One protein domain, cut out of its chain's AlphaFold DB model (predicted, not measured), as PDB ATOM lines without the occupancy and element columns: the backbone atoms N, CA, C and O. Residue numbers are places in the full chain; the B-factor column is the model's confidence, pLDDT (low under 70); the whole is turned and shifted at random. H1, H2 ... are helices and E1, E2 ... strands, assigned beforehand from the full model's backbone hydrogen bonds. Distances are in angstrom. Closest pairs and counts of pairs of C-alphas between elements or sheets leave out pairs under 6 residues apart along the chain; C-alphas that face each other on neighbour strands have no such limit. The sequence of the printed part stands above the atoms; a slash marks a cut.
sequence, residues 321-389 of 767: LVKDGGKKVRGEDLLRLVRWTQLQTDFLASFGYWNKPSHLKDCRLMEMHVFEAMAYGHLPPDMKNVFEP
ATOM      1  N   LEU A 321      47.826 -48.770   2.326       76.75
ATOM      2  CA  LEU A 321      48.268 -49.672   3.390       76.75
ATOM      3  C   LEU A 321      48.067 -48.993   4.749       76.75
ATOM      4  O   LEU A 321      48.775 -48.053   5.090       76.75
ATOM      5  N   VAL A 322      47.109 -49.482   5.529       81.50
ATOM      6  CA  VAL A 322      46.888 -49.055   6.916       81.50
ATOM      7  C   VAL A 322      47.972 -49.672   7.807       81.50
ATOM      8  O   VAL A 322      48.420 -50.793   7.564       81.50
ATOM      9  N   LYS A 323      48.367 -48.965   8.874       78.00
ATOM     10  CA  LYS A 323      49.441 -49.362   9.812       78.00
ATOM     11  C   LYS A 323      49.293 -50.779  10.387       78.00
ATOM     12  O   LYS A 323      50.300 -51.435  10.632       78.00
ATOM     13  N   ASP A 324      48.065 -51.281  10.514       83.38
ATOM     14  CA  ASP A 324      47.754 -52.646  10.972       83.38
ATOM     15  C   ASP A 324      47.989 -53.741   9.903       83.38
ATOM     16  O   ASP A 324      47.583 -54.890  10.078       83.38
ATOM     17  N   GLY A 325      48.576 -53.398   8.750       84.06
ATOM     18  CA  GLY A 325      48.738 -54.290   7.594       84.06
ATOM     19  C   GLY A 325      47.448 -54.521   6.795       84.06
ATOM     20  O   GLY A 325      47.446 -55.273   5.819       84.06
ATOM     21  N   GLY A 326      46.347 -53.877   7.190       85.12
ATOM     22  CA  GLY A 326      45.097 -53.868   6.440       85.12
ATOM     23  C   GLY A 326      45.204 -53.021   5.172       85.12
ATOM     24  O   GLY A 326      45.882 -51.997   5.150       85.12
ATOM     25  N   LYS A 327      44.494 -53.423   4.119       82.75
ATOM     26  CA  LYS A 327      44.266 -52.573   2.948       82.75
ATOM     27  C   LYS A 327      42.936 -51.838   3.083       82.75
ATOM     28  O   LYS A 327      41.957 -52.436   3.530       82.75
ATOM     29  N   LYS A 328      42.903 -50.575   2.665       83.81
ATOM     30  CA  LYS A 328      41.723 -49.698   2.677       83.81
ATOM     31  C   LYS A 328      41.600 -49.002   1.325       83.81
ATOM     32  O   LYS A 328      42.621 -48.606   0.768       83.81
ATOM     33  N   VAL A 329      40.387 -48.842   0.798       81.31
ATOM     34  CA  VAL A 329      40.193 -48.090  -0.454       81.31
ATOM     35  C   VAL A 329      40.400 -46.598  -0.169       81.31
ATOM     36  O   VAL A 329      39.874 -46.068   0.810       81.31
ATOM     37  N   ARG A 330      41.196 -45.911  -0.991       83.44
ATOM     38  CA  ARG A 330      41.453 -44.468  -0.839       83.44
ATOM     39  C   ARG A 330      40.141 -43.685  -0.977       83.44
ATOM     40  O   ARG A 330      39.396 -43.935  -1.919       83.44
ATOM     41  N   GLY A 331      39.842 -42.771  -0.052       87.25
ATOM     42  CA  GLY A 331      38.559 -42.061  -0.011       87.25
ATOM     43  C   GLY A 331      37.354 -42.867   0.501       87.25
ATOM     44  O   GLY A 331      36.242 -42.343   0.483       87.25
ATOM     45  N   GLU A 332      37.516 -44.106   0.991       89.69
ATOM     46  CA  GLU A 332      36.389 -44.888   1.545       89.69
ATOM     47  C   GLU A 332      35.698 -44.174   2.720       89.69
ATOM     48  O   GLU A 332      34.485 -44.302   2.892       89.69
ATOM     49  N   ASP A 333      36.439 -43.397   3.517       90.12
ATOM     50  CA  ASP A 333      35.840 -42.652   4.624       90.12
ATOM     51  C   ASP A 333      35.073 -41.409   4.142       90.12
ATOM     52  O   ASP A 333      34.068 -41.062   4.755       90.12
ATOM     53  N   LEU A 334      35.464 -40.780   3.024       94.00
ATOM     54  CA  LEU A 334      34.710 -39.659   2.436       94.00
ATOM     55  C   LEU A 334      33.275 -40.093   2.098       94.00
ATOM     56  O   LEU A 334      32.312 -39.381   2.369       94.00
ATOM     57  N   LEU A 335      33.122 -41.324   1.603       93.62
ATOM     58  CA  LEU A 335      31.825 -41.945   1.331       93.62
ATOM     59  C   LEU A 335      31.006 -42.249   2.602       93.62
ATOM     60  O   LEU A 335      29.805 -42.492   2.498       93.62
ATOM     61  N   ARG A 336      31.597 -42.210   3.806       93.00
ATOM     62  CA  ARG A 336      30.857 -42.290   5.084       93.00
ATOM     63  C   ARG A 336      30.287 -40.941   5.524       93.00
ATOM     64  O   ARG A 336      29.335 -40.934   6.295       93.00
ATOM     65  N   LEU A 337      30.844 -39.833   5.029       95.06
ATOM     66  CA  LEU A 337      30.365 -38.472   5.298       95.06
ATOM     67  C   LEU A 337      29.162 -38.091   4.414       95.06
ATOM     68  O   LEU A 337      28.381 -37.217   4.783       95.06
ATOM     69  N   VAL A 338      28.984 -38.777   3.275       95.50
ATOM     70  CA  VAL A 338      27.844 -38.595   2.359       95.50
ATOM     71  C   VAL A 338      26.513 -38.835   3.074       95.50
ATOM     72  O   VAL A 338      26.281 -39.867   3.710       95.50
ATOM     73  N   ARG A 339      25.578 -37.903   2.902       95.19
ATOM     74  CA  ARG A 339      24.231 -37.918   3.480       95.19
ATOM     75  C   ARG A 339      23.314 -38.806   2.634       95.19
ATOM     76  O   ARG A 339      22.352 -38.327   2.043       95.19
ATOM     77  N   TRP A 340      23.591 -40.115   2.582       93.50
ATOM     78  CA  TRP A 340      22.909 -41.102   1.715       93.50
ATOM     79  C   TRP A 340      21.371 -41.031   1.731       93.50
ATOM     80  O   TRP A 340      20.733 -41.302   0.719       93.50
ATOM     81  N   THR A 341      20.763 -40.616   2.845       93.19
ATOM     82  CA  THR A 341      19.309 -40.420   2.997       93.19
ATOM     83  C   THR A 341      18.732 -39.228   2.220       93.19
ATOM     84  O   THR A 341      17.513 -39.129   2.095       93.19
ATOM     85  N   GLN A 342      19.574 -38.329   1.705       94.88
ATOM     86  CA  GLN A 342      19.200 -37.194   0.853       94.88
ATOM     87  C   GLN A 342      19.374 -37.498  -0.647       94.88
ATOM     88  O   GLN A 342      18.909 -36.734  -1.497       94.88
ATOM     89  N   LEU A 343      20.016 -38.618  -0.994       94.62
ATOM     90  CA  LEU A 343      20.172 -39.058  -2.376       94.62
ATOM     91  C   LEU A 343      18.898 -39.748  -2.875       94.62
ATOM     92  O   LEU A 343      18.312 -40.598  -2.210       94.62
ATOM     93  N   GLN A 344      18.478 -39.398  -4.090       92.94
ATOM     94  CA  GLN A 344      17.347 -40.053  -4.751       92.94
ATOM     95  C   GLN A 344      17.734 -41.470  -5.201       92.94
ATOM     96  O   GLN A 344      18.797 -41.667  -5.793       92.94
ATOM     97  N   THR A 345      16.842 -42.438  -4.987       90.50
ATOM     98  CA  THR A 345      16.991 -43.850  -5.384       90.50
ATOM     99  C   THR A 345      17.354 -44.016  -6.857       90.50
ATOM    100  O   THR A 345      18.301 -44.718  -7.193       90.50
ATOM    101  N   ASP A 346      16.657 -43.303  -7.736       90.25
ATOM    102  CA  ASP A 346      16.832 -43.316  -9.190       90.25
ATOM    103  C   ASP A 346      18.225 -42.810  -9.599       90.25
ATOM    104  O   ASP A 346      18.854 -43.326 -10.527       90.25
ATOM    105  N   PHE A 347      18.741 -41.817  -8.866       92.94
ATOM    106  CA  PHE A 347      20.109 -41.340  -9.037       92.94
ATOM    107  C   PHE A 347      21.120 -42.390  -8.568       92.94
ATOM    108  O   PHE A 347      22.018 -42.706  -9.331       92.94
ATOM    109  N   LEU A 348      20.960 -42.994  -7.387       91.00
ATOM    110  CA  LEU A 348      21.871 -44.047  -6.908       91.00
ATOM    111  C   LEU A 348      21.917 -45.264  -7.848       91.00
ATOM    112  O   LEU A 348      23.001 -45.738  -8.193       91.00
ATOM    113  N   ALA A 349      20.755 -45.739  -8.302       87.44
ATOM    114  CA  ALA A 349      20.643 -46.877  -9.211       87.44
ATOM    115  C   ALA A 349      21.268 -46.590 -10.590       87.44
ATOM    116  O   ALA A 349      21.962 -47.443 -11.145       87.44
ATOM    117  N   SER A 350      21.077 -45.381 -11.136       89.56
ATOM    118  CA  SER A 350      21.739 -44.970 -12.384       89.56
ATOM    119  C   SER A 350      23.238 -44.713 -12.199       89.56
ATOM    120  O   SER A 350      24.032 -45.161 -13.027       89.56
ATOM    121  N   PHE A 351      23.647 -44.074 -11.100       89.81
ATOM    122  CA  PHE A 351      25.039 -43.758 -10.781       89.81
ATOM    123  C   PHE A 351      25.894 -45.024 -10.788       89.81
ATOM    124  O   PHE A 351      26.809 -45.125 -11.597       89.81
ATOM    125  N   GLY A 352      25.555 -46.041  -9.991       85.38
ATOM    126  CA  GLY A 352      26.313 -47.299  -9.976       85.38
ATOM    127  C   GLY A 352      26.061 -48.227 -11.174       85.38
ATOM    128  O   GLY A 352      26.676 -49.291 -11.271       85.38
ATOM    129  N   TYR A 353      25.184 -47.851 -12.114       82.81
ATOM    130  CA  TYR A 353      25.127 -48.499 -13.423       82.81
ATOM    131  C   TYR A 353      26.176 -47.941 -14.391       82.81
ATOM    132  O   TYR A 353      26.849 -48.739 -15.054       82.81
ATOM    133  N   TRP A 354      26.283 -46.611 -14.485       83.94
ATOM    134  CA  TRP A 354      27.221 -45.908 -15.365       83.94
ATOM    135  C   TRP A 354      28.639 -45.922 -14.783       83.94
ATOM    136  O   TRP A 354      29.588 -46.337 -15.449       83.94
ATOM    137  N   ASN A 355      28.768 -45.581 -13.502       84.06
ATOM    138  CA  ASN A 355      30.009 -45.615 -12.741       84.06
ATOM    139  C   ASN A 355      30.262 -47.031 -12.210       84.06
ATOM    140  O   ASN A 355      30.145 -47.317 -11.019       84.06
ATOM    141  N   LYS A 356      30.678 -47.920 -13.123       68.50
ATOM    142  CA  LYS A 356      31.234 -49.251 -12.818       68.50
ATOM    143  C   LYS A 356      32.765 -49.347 -12.991       68.50
ATOM    144  O   LYS A 356      33.222 -50.240 -13.713       68.50
ATOM    145  N   PRO A 357      33.599 -48.502 -12.351       57.28
ATOM    146  CA  PRO A 357      35.025 -48.779 -12.275       57.28
ATOM    147  C   PRO A 357      35.321 -50.174 -11.727       57.28
ATOM    148  O   PRO A 357      34.641 -50.686 -10.836       57.28
ATOM    149  N   SER A 358      36.414 -50.759 -12.208       65.69
ATOM    150  CA  SER A 358      37.016 -51.947 -11.605       65.69
ATOM    151  C   SER A 358      37.368 -51.725 -10.130       65.69
ATOM    152  O   SER A 358      37.130 -52.625  -9.335       65.69
ATOM    153  N   HIS A 359      37.862 -50.533  -9.776       62.62
ATOM    154  CA  HIS A 359      38.341 -50.185  -8.432       62.62
ATOM    155  C   HIS A 359      37.239 -49.844  -7.410       62.62
ATOM    156  O   HIS A 359      37.487 -49.913  -6.212       62.62
ATOM    157  N   LEU A 360      36.014 -49.503  -7.836       61.88
ATOM    158  CA  LEU A 360      34.910 -49.247  -6.893       61.88
ATOM    159  C   LEU A 360      34.235 -50.526  -6.382       61.88
ATOM    160  O   LEU A 360      33.491 -50.465  -5.408       61.88
ATOM    161  N   LYS A 361      34.525 -51.686  -6.984       64.56
ATOM    162  CA  LYS A 361      34.022 -52.993  -6.523       64.56
ATOM    163  C   LYS A 361      34.492 -53.347  -5.113       64.56
ATOM    164  O   LYS A 361      33.835 -54.117  -4.425       64.56
ATOM    165  N   ASP A 362      35.612 -52.774  -4.685       67.50
ATOM    166  CA  ASP A 362      36.157 -52.975  -3.347       67.50
ATOM    167  C   ASP A 362      35.513 -52.022  -2.313       67.50
ATOM    168  O   ASP A 362      35.557 -52.285  -1.108       67.50
ATOM    169  N   CYS A 363      34.820 -50.961  -2.761       79.12
ATOM    170  CA  CYS A 363      34.095 -50.026  -1.900       79.12
ATOM    171  C   CYS A 363      32.683 -50.532  -1.547       79.12
ATOM    172  O   CYS A 363      31.659 -50.106  -2.092       79.12
ATOM    173  N   ARG A 364      32.628 -51.432  -0.561       84.12
ATOM    174  CA  ARG A 364      31.388 -52.081  -0.090       84.12
ATOM    175  C   ARG A 364      30.268 -51.133   0.336       84.12
ATOM    176  O   ARG A 364      29.106 -51.509   0.233       84.12
ATOM    177  N   LEU A 365      30.588 -49.944   0.855       85.19
ATOM    178  CA  LEU A 365      29.576 -48.993   1.326       85.19
ATOM    179  C   LEU A 365      28.725 -48.472   0.162       85.19
ATOM    180  O   LEU A 365      27.496 -48.498   0.227       85.19
ATOM    181  N   MET A 366      29.385 -48.067  -0.924       85.00
ATOM    182  CA  MET A 366      28.706 -47.622  -2.133       85.00
ATOM    183  C   MET A 366      28.032 -48.798  -2.854       85.00
ATOM    184  O   MET A 366      26.887 -48.661  -3.274       85.00
ATOM    185  N   GLU A 367      28.685 -49.968  -2.943       86.00
ATOM    186  CA  GLU A 367      28.061 -51.182  -3.501       86.00
ATOM    187  C   GLU A 367      26.738 -51.506  -2.785       86.00
ATOM    188  O   GLU A 367      25.727 -51.745  -3.444       86.00
ATOM    189  N   MET A 368      26.718 -51.443  -1.449       89.25
ATOM    190  CA  MET A 368      25.532 -51.696  -0.631       89.25
ATOM    191  C   MET A 368      24.393 -50.714  -0.937       89.25
ATOM    192  O   MET A 368      23.287 -51.164  -1.229       89.25
ATOM    193  N   HIS A 369      24.640 -49.401  -0.906       87.50
ATOM    194  CA  HIS A 369      23.583 -48.403  -1.124       87.50
ATOM    195  C   HIS A 369      23.085 -48.349  -2.577       87.50
ATOM    196  O   HIS A 369      21.892 -48.159  -2.814       87.50
ATOM    197  N   VAL A 370      23.958 -48.585  -3.559       86.62
ATOM    198  CA  VAL A 370      23.552 -48.724  -4.966       86.62
ATOM    199  C   VAL A 370      22.734 -50.007  -5.167       86.62
ATOM    200  O   VAL A 370      21.700 -49.970  -5.836       86.62
ATOM    201  N   PHE A 371      23.153 -51.139  -4.590       86.81
ATOM    202  CA  PHE A 371      22.398 -52.393  -4.671       86.81
ATOM    203  C   PHE A 371      21.026 -52.266  -3.997       86.81
ATOM    204  O   PHE A 371      20.034 -52.730  -4.549       86.81
ATOM    205  N   GLU A 372      20.952 -51.595  -2.847       87.44
ATOM    206  CA  GLU A 372      19.703 -51.290  -2.146       87.44
ATOM    207  C   GLU A 372      18.759 -50.438  -3.017       87.44
ATOM    208  O   GLU A 372      17.590 -50.793  -3.189       87.44
ATOM    209  N   ALA A 373      19.272 -49.382  -3.657       86.31
ATOM    210  CA  ALA A 373      18.500 -48.542  -4.575       86.31
ATOM    211  C   ALA A 373      18.007 -49.296  -5.829       86.31
ATOM    212  O   ALA A 373      16.867 -49.096  -6.255       86.31
ATOM    213  N   MET A 374      18.822 -50.195  -6.399       82.38
ATOM    214  CA  MET A 374      18.387 -51.083  -7.489       82.38
ATOM    215  C   MET A 374      17.323 -52.089  -7.019       82.38
ATOM    216  O   MET A 374      16.325 -52.300  -7.710       82.38
ATOM    217  N   ALA A 375      17.509 -52.700  -5.845       82.44
ATOM    218  CA  ALA A 375      16.627 -53.736  -5.307       82.44
ATOM    219  C   ALA A 375      15.234 -53.205  -4.932       82.44
ATOM    220  O   ALA A 375      14.247 -53.916  -5.115       82.44
ATOM    221  N   TYR A 376      15.128 -51.951  -4.479       81.88
ATOM    222  CA  TYR A 376      13.841 -51.292  -4.215       81.88
ATOM    223  C   TYR A 376      13.135 -50.740  -5.472       81.88
ATOM    224  O   TYR A 376      12.157 -50.003  -5.361       81.88
ATOM    225  N   GLY A 377      13.551 -51.164  -6.670       57.22
ATOM    226  CA  GLY A 377      12.694 -51.177  -7.862       57.22
ATOM    227  C   GLY A 377      12.919 -50.057  -8.876       57.22
ATOM    228  O   GLY A 377      12.319 -50.098  -9.952       57.22
ATOM    229  N   HIS A 378      13.816 -49.108  -8.606       62.41
ATOM    230  CA  HIS A 378      14.162 -48.025  -9.537       62.41
ATOM    231  C   HIS A 378      15.256 -48.445 -10.536       62.41
ATOM    232  O   HIS A 378      16.227 -47.730 -10.783       62.41
ATOM    233  N   LEU A 379      15.072 -49.621 -11.147       61.47
ATOM    234  CA  LEU A 379      15.762 -49.982 -12.385       61.47
ATOM    235  C   LEU A 379      15.348 -48.982 -13.478       61.47
ATOM    236  O   LEU A 379      14.143 -48.845 -13.728       61.47
ATOM    237  N   PRO A 380      16.296 -48.309 -14.162       60.09
ATOM    238  CA  PRO A 380      15.963 -47.452 -15.295       60.09
ATOM    239  C   PRO A 380      15.153 -48.220 -16.354       60.09
ATOM    240  O   PRO A 380      15.318 -49.440 -16.464       60.09
ATOM    241  N   PRO A 381      14.281 -47.556 -17.142       63.62
ATOM    242  CA  PRO A 381      13.362 -48.233 -18.065       63.62
ATOM    243  C   PRO A 381      14.060 -49.258 -18.971       63.62
ATOM    244  O   PRO A 381      13.596 -50.390 -19.108       63.62
ATOM    245  N   ASP A 382      15.231 -48.875 -19.475       66.06
ATOM    246  CA  ASP A 382      16.124 -49.625 -20.361       66.06
ATOM    247  C   ASP A 382      16.650 -50.943 -19.748       66.06
ATOM    248  O   ASP A 382      17.079 -51.846 -20.466       66.06
ATOM    249  N   MET A 383      16.621 -51.076 -18.416       58.22
ATOM    250  CA  MET A 383      17.178 -52.206 -17.659       58.22
ATOM    251  C   MET A 383      16.149 -53.205 -17.133       58.22
ATOM    252  O   MET A 383      16.552 -54.256 -16.626       58.22
ATOM    253  N   LYS A 384      14.843 -52.953 -17.296       59.19
ATOM    254  CA  LYS A 384      13.787 -53.904 -16.888       59.19
ATOM    255  C   LYS A 384      13.930 -55.289 -17.536       59.19
ATOM    256  O   LYS A 384      13.472 -56.271 -16.967       59.19
ATOM    257  N   ASN A 385      14.619 -55.360 -18.677       54.69
ATOM    258  CA  ASN A 385      14.887 -56.588 -19.430       54.69
ATOM    259  C   ASN A 385      16.313 -57.145 -19.215       54.69
ATOM    260  O   ASN A 385      16.670 -58.153 -19.819       54.69
ATOM    261  N   VAL A 386      17.155 -56.475 -18.414       52.69
ATOM    262  CA  VAL A 386      18.574 -56.832 -18.196       52.69
ATOM    263  C   VAL A 386      18.783 -57.474 -16.823       52.69
ATOM    264  O   VAL A 386      19.586 -58.396 -16.684       52.69
ATOM    265  N   PHE A 387      18.037 -57.023 -15.812       45.56
ATOM    266  CA  PHE A 387      18.019 -57.632 -14.483       45.56
ATOM    267  C   PHE A 387      16.932 -58.708 -14.371       45.56
ATOM    268  O   PHE A 387      15.930 -58.540 -13.677       45.56
ATOM    269  N   GLU A 388      17.181 -59.877 -14.969       41.03
ATOM    270  CA  GLU A 388      16.682 -61.101 -14.332       41.03
ATOM    271  C   GLU A 388      17.318 -61.196 -12.931       41.03
ATOM    272  O   GLU A 388      18.547 -61.085 -12.819       41.03
ATOM    273  N   PRO A 389      16.542 -61.418 -11.853       38.16
ATOM    274  CA  PRO A 389      17.079 -61.542 -10.503       38.16
ATOM    275  C   PRO A 389      17.806 -62.884 -10.338       38.16
ATOM    276  O   PRO A 389      17.293 -63.840  -9.753       38.16
TER     277      PRO A 389
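AT A GLANCE: This is residues 321 to 389 of the 767 residues of a protein of Guillardia theta (UniProt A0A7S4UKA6). A loose, elongated model has H4, its longest helix, packed at a steep angle on H2, with two short helical turns, H1 and H3, near where H4 begins. At one end residues 322 to 327 stick out; at the other, residues 376 to 389 form a tail with no named element. The 69 printed residues run E1, H1, H2, H3, H4, mostly helix, with 33 in named elements, under half; the radius of gyration of the C-alphas is 14.0 A and the spans are 45 by 25 by 17 A.

HOW THE PARTS SIT: H4, residues 364 to 375, is the hub. It touches H2, residues 345 to 354, at a steep tilt of 64 degrees, opposite ways; the closest C-alphas, of Thr 345 and Ala 373, are 5.0 A apart. With residues 365 to 366 alone H4 only just touches H1, residues 334 to 337, with 3 pairs of C-alphas within 8 A, the closest those of Leu 335 and Met 366, 7.3 A. H4 and H3, residues 359 to 362, only just touch, with 3 pairs, only at the corner, through H4's residues 366 to 367 alone; the closest C-alphas, of Lys 361 and Glu 367, are 6.9 A apart. E1, residues 327 to 329, pairs with no named strand and is apart from H4. Every O i to N i+4 pair is within hydrogen-bond range in H2 and H4; H1 and H3 are too short for one.

IN THESE COORDINATES: H4 is 15.7 A long and ends at C-alpha 375, (16.627, -53.736, -5.307); H2 is 14.4 A, H3 6.2 A, H1 5.3 A. E1 is 6.9 A and begins at C-alpha 327, (44.266, -52.573, 2.948).

THE WHOLE: The C-alphas farthest apart, of Lys 323 and Asn 385, are 45.8 A apart. The printed part has no cut and no long link. Residues 356 to 362 and 377 to 389 have pLDDT under 70.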